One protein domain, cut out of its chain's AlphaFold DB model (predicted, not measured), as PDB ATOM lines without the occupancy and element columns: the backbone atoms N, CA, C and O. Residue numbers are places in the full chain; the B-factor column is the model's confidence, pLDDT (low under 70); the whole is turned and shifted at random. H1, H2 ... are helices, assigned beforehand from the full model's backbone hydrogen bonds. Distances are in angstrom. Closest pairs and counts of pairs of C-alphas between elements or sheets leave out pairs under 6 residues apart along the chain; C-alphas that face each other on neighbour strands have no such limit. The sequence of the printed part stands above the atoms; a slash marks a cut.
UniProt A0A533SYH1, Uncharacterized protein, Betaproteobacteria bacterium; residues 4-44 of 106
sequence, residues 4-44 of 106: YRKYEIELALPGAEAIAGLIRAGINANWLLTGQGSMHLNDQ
ATOM      1  N   TYR A   4     167.431 204.035 165.461       76.62
ATOM      2  CA  TYR A   4     168.717 203.695 166.067       76.62
ATOM      3  C   TYR A   4     169.055 204.585 167.275       76.62
ATOM      4  O   TYR A   4     169.356 204.089 168.353       76.62
ATOM      5  N   ARG A   5     168.871 205.905 167.142       83.00
ATOM      6  CA  ARG A   5     169.142 206.854 168.228       83.00
ATOM      7  C   ARG A   5     168.224 206.657 169.433       83.00
ATOM      8  O   ARG A   5     168.595 207.053 170.524       83.00
ATOM      9  N   LYS A   6     167.031 206.076 169.249       82.38
ATOM     10  CA  LYS A   6     166.127 205.732 170.362       82.38
ATOM     11  C   LYS A   6     166.644 204.542 171.174       82.38
ATOM     12  O   LYS A   6     166.381 204.500 172.369       82.38
ATOM     13  N   TYR A   7     167.367 203.618 170.538       80.31
ATOM     14  CA  TYR A   7     168.006 202.488 171.214       80.31
ATOM     15  C   TYR A   7     169.190 202.952 172.063       80.31
ATOM     16  O   TYR A   7     169.308 202.549 173.212       80.31
ATOM     17  N   GLU A   8     170.011 203.866 171.538       79.50
ATOM     18  CA  GLU A   8     171.195 204.382 172.245       79.50
ATOM     19  C   GLU A   8     170.872 205.168 173.521       79.50
ATOM     20  O   GLU A   8     171.705 205.253 174.415       79.50
ATOM     21  N   ILE A   9     169.678 205.759 173.605       87.44
ATOM     22  CA  ILE A   9     169.228 206.527 174.776       87.44
ATOM     23  C   ILE A   9     168.269 205.733 175.674       87.44
ATOM     24  O   ILE A   9     167.552 206.337 176.467       87.44
ATOM     25  N   GLU A  10     168.183 204.412 175.482       79.75
ATOM     26  CA  GLU A  10     167.323 203.495 176.252       79.75
ATOM     27  C   GLU A  10     165.816 203.832 176.205       79.75
ATOM     28  O   GLU A  10     165.018 203.326 176.990       79.75
ATOM     29  N   LEU A  11     165.387 204.659 175.244       81.31
ATOM     30  CA  LEU A  11     163.986 205.069 175.089       81.31
ATOM     31  C   LEU A  11     163.122 203.944 174.496       81.31
ATOM     32  O   LEU A  11     161.901 203.950 174.637       81.31
ATOM     33  N   ALA A  12     163.742 202.997 173.793       78.69
ATOM     34  CA  ALA A  12     163.098 201.801 173.267       78.69
ATOM     35  C   ALA A  12     164.108 200.652 173.190       78.69
ATOM     36  O   ALA A  12     165.282 200.882 172.914       78.69
ATOM     37  N   LEU A  13     163.643 199.414 173.362       79.06
ATOM     38  CA  LEU A  13     164.450 198.228 173.080       79.06
ATOM     39  C   LEU A  13     164.288 197.806 171.610       79.06
ATOM     40  O   LEU A  13     163.206 197.982 171.033       79.06
ATOM     41  N   PRO A  14     165.337 197.252 170.979       83.19
ATOM     42  CA  PRO A  14     165.221 196.696 169.642       83.19
ATOM     43  C   PRO A  14     164.282 195.484 169.647       83.19
ATOM     44  O   PRO A  14     164.409 194.574 170.463       83.19
ATOM     45  N   GLY A  15     163.329 195.471 168.714       87.25
ATOM     46  CA  GLY A  15     162.472 194.310 168.474       87.25
ATOM     47  C   GLY A  15     163.209 193.193 167.727       87.25
ATOM     48  O   GLY A  15     164.305 193.397 167.200       87.25
ATOM     49  N   ALA A  16     162.571 192.024 167.614       86.94
ATOM     50  CA  ALA A  16     163.148 190.840 166.964       86.94
ATOM     51  C   ALA A  16     163.644 191.107 165.528       86.94
ATOM     52  O   ALA A  16     164.668 190.573 165.113       86.94
ATOM     53  N   GLU A  17     162.962 191.976 164.782       89.62
ATOM     54  CA  GLU A  17     163.325 192.316 163.404       89.62
ATOM     55  C   GLU A  17     164.608 193.161 163.312       89.62
ATOM     56  O   GLU A  17     165.463 192.905 162.463       89.62
ATOM     57  N   ALA A  18     164.797 194.106 164.241       88.12
ATOM     58  CA  ALA A  18     166.035 194.879 164.356       88.12
ATOM     59  C   ALA A  18     167.210 193.988 164.788       88.12
ATOM     60  O   ALA A  18     168.295 194.076 164.213       88.12
ATOM     61  N   ILE A  19     166.973 193.074 165.736       90.81
ATOM     62  CA  ILE A  19     167.957 192.074 166.170       90.81
ATOM     63  C   ILE A  19     168.373 191.181 164.991       90.81
ATOM     64  O   ILE A  19     169.562 191.012 164.733       90.81
ATOM     65  N   ALA A  20     167.415 190.678 164.206       90.88
ATOM     66  CA  ALA A  20     167.700 189.874 163.018       90.88
ATOM     67  C   ALA A  20     168.476 190.652 161.937       90.88
ATOM     68  O   ALA A  20     169.240 190.061 161.172       90.88
ATOM     69  N   GLY A  21     168.284 191.971 161.842       92.19
ATOM     70  CA  GLY A  21     169.091 192.847 160.988       92.19
ATOM     71  C   GLY A  21     170.551 192.927 161.445       92.19
ATOM     72  O   GLY A  21     171.455 192.767 160.629       92.19
ATOM     73  N   LEU A  22     170.782 193.097 162.750       90.25
ATOM     74  CA  LEU A  22     172.124 193.165 163.343       90.25
ATOM     75  C   LEU A  22     172.876 191.832 163.235       90.25
ATOM     76  O   LEU A  22     174.056 191.819 162.892       90.25
ATOM     77  N   ILE A  23     172.187 190.708 163.442       91.56
ATOM     78  CA  ILE A  23     172.775 189.371 163.268       91.56
ATOM     79  C   ILE A  23     173.207 189.153 161.815       91.56
ATOM     80  O   ILE A  23     174.315 188.685 161.562       91.56
ATOM     81  N   ARG A  24     172.379 189.559 160.841       90.88
ATOM     82  CA  ARG A  24     172.734 189.500 159.411       90.88
ATOM     83  C   ARG A  24     173.915 190.400 159.046       90.88
ATOM     84  O   ARG A  24     174.629 190.092 158.100       90.88
ATOM     85  N   ALA A  25     174.141 191.472 159.802       90.06
ATOM     86  CA  ALA A  25     175.327 192.317 159.685       90.06
ATOM     87  C   ALA A  25     176.576 191.731 160.383       90.06
ATOM     88  O   ALA A  25     177.620 192.378 160.398       90.06
ATOM     89  N   GLY A  26     176.493 190.518 160.947       88.25
ATOM     90  CA  GLY A  26     177.620 189.812 161.563       88.25
ATOM     91  C   GLY A  26     177.783 190.036 163.069       88.25
ATOM     92  O   GLY A  26     178.825 189.679 163.621       88.25
ATOM     93  N   ILE A  27     176.786 190.623 163.743       91.56
ATOM     94  CA  ILE A  27     176.798 190.817 165.199       91.56
ATOM     95  C   ILE A  27     176.340 189.541 165.911       91.56
ATOM     96  O   ILE A  27     175.331 188.929 165.561       91.56
ATOM     97  N   ASN A  28     177.068 189.158 166.953       90.38
ATOM     98  CA  ASN A  28     176.736 188.019 167.792       90.38
ATOM     99  C   ASN A  28     175.497 188.317 168.652       90.38
ATOM    100  O   ASN A  28     175.496 189.233 169.477       90.38
ATOM    101  N   ALA A  29     174.448 187.504 168.499       90.31
ATOM    102  CA  ALA A  29     173.207 187.629 169.261       90.31
ATOM    103  C   ALA A  29     173.415 187.487 170.779       90.31
ATOM    104  O   ALA A  29     172.765 188.186 171.553       90.31
ATOM    105  N   ASN A  30     174.336 186.614 171.208       88.69
ATOM    106  CA  ASN A  30     174.643 186.435 172.623       88.69
ATOM    107  C   ASN A  30     175.227 187.717 173.218       88.69
ATOM    108  O   ASN A  30     174.760 188.180 174.258       88.69
ATOM    109  N   TRP A  31     176.194 188.326 172.526       91.88
ATOM    110  CA  TRP A  31     176.767 189.604 172.938       91.88
ATOM    111  C   TRP A  31     175.709 190.711 172.944       91.88
ATOM    112  O   TRP A  31     175.603 191.446 173.919       91.88
ATOM    113  N   LEU A  32     174.866 190.782 171.910       90.31
ATOM    114  CA  LEU A  32     173.829 191.809 171.796       90.31
ATOM    115  C   LEU A  32     172.818 191.773 172.953       90.31
ATOM    116  O   LEU A  32     172.351 192.820 173.391       90.31
ATOM    117  N   LEU A  33     172.462 190.578 173.431       89.00
ATOM    118  CA  LEU A  33     171.434 190.396 174.461       89.00
ATOM    119  C   LEU A  33     171.988 190.385 175.887       89.00
ATOM    120  O   LEU A  33     171.267 190.731 176.820       89.00
ATOM    121  N   THR A  34     173.237 189.956 176.074       86.69
ATOM    122  CA  THR A  34     173.810 189.708 177.413       86.69
ATOM    123  C   THR A  34     175.051 190.544 177.715       86.69
ATOM    124  O   THR A  34     175.505 190.583 178.857       86.69
ATOM    125  N   GLY A  35     175.641 191.178 176.699       86.62
ATOM    126  CA  GLY A  35     176.944 191.838 176.778       86.62
ATOM    127  C   GLY A  35     178.136 190.880 176.897       86.62
ATOM    128  O   GLY A  35     179.261 191.344 177.061       86.62
ATOM    129  N   GLN A  36     177.924 189.559 176.840       83.62
ATOM    130  CA  GLN A  36     178.971 188.551 177.040       83.62
ATOM    131  C   GLN A  36     179.523 188.003 175.715       83.62
ATOM    132  O   GLN A  36     178.772 187.707 174.782       83.62
ATOM    133  N   GLY A  37     180.837 187.774 175.670       83.25
ATOM    134  CA  GLY A  37     181.544 187.223 174.505       83.25
ATOM    135  C   GLY A  37     181.963 188.279 173.478       83.25
ATOM    136  O   GLY A  37     181.976 189.473 173.770       83.25
ATOM    137  N   SER A  38     182.341 187.838 172.277       88.25
ATOM    138  CA  SER A  38     182.777 188.731 171.195       88.25
ATOM    139  C   SER A  38     181.584 189.368 170.478       88.25
ATOM    140  O   SER A  38     180.613 188.679 170.158       88.25
ATOM    141  N   MET A  39     181.679 190.673 170.191       89.00
ATOM    142  CA  MET A  39     180.639 191.446 169.496       89.00
ATOM    143  C   MET A  39     180.417 190.954 168.065       89.00
ATOM    144  O   MET A  39     179.274 190.803 167.636       89.00
ATOM    145  N   HIS A  40     181.497 190.688 167.334       89.12
ATOM    146  CA  HIS A  40     181.426 190.168 165.976       89.12
ATOM    147  C   HIS A  40     181.517 188.646 165.976       89.12
ATOM    148  O   HIS A  40     182.284 188.050 166.732       89.12
ATOM    149  N   LEU A  41     180.756 188.007 165.085       79.19
ATOM    150  CA  LEU A  41     180.816 186.556 164.895       79.19
ATOM    151  C   LEU A  41     182.220 186.090 164.476       79.19
ATOM    152  O   LEU A  41     182.668 185.048 164.937       79.19
ATOM    153  N   ASN A  42     182.934 186.900 163.691       76.56
ATOM    154  CA  ASN A  42     184.292 186.597 163.228       76.56
ATOM    155  C   ASN A  42     185.372 186.783 164.308       76.56
ATOM    156  O   ASN A  42     186.495 186.328 164.120       76.56
ATOM    157  N   ASP A  43     185.033 187.430 165.426       72.00
ATOM    158  CA  ASP A  43     185.931 187.618 166.572       72.00
ATOM    159  C   ASP A  43     185.781 186.489 167.602       72.00
ATOM    160  O   ASP A  43     186.359 186.552 168.693       72.00
ATOM    161  N   GLN A  44     184.973 185.463 167.310       64.25
ATOM    162  CA  GLN A  44     185.005 184.236 168.093       64.25
ATOM    163  C   GLN A  44     186.385 183.617 167.894       64.25
ATOM    164  O   GLN A  44     186.731 183.147 166.811       64.25
TER     165      GLN A  44
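This is residues 4 to 44 of the 106 residues of an uncharacterized protein of Betaproteobacteria bacterium (UniProt A0A533SYH1). Two short helices, H2 and H3, make a loose corner round a tight turn; H1 is set off at one end of an elongated outline, and residues 35 to 44 fold back past H3 toward the other end. The 41 printed residues have three named helices, H1, H2, H3 in chain order, and no named strand. The class is all helix, with 20 residues in named elements, under half. The whole is only just compact, close to loose, with a radius of gyration of the C-alphas of 10.5 A and spans of 30 by 18 by 14 A.

Find C-alpha 4 at (168.717, 203.695, 166.067), where H1, residues 4 to 8, begins. H2, residues 16 to 24, starts at (163.148, 190.840, 166.964) and runs 12.3 A. H3, residues 29 to 34, runs 8.4 A to C-alpha 34 at (173.810, 189.708, 177.413).

H1 is apart from H2 and H3. H2 and H3 are close but not clearly touching; their closest C-alphas, of Ile 23 and Ala 29, are 6.3 A apart. They run opposite ways at a steep tilt of 57 degrees. In H1, H2 and H3 every O i to N i+4 pair is within hydrogen-bond range.

The C-alphas farthest apart, of Leu 11 and Gln 44, are 30.4 A apart. The printed part has no cut, and no link between named helices is long. Look at residue 44 for the one pLDDT under 70.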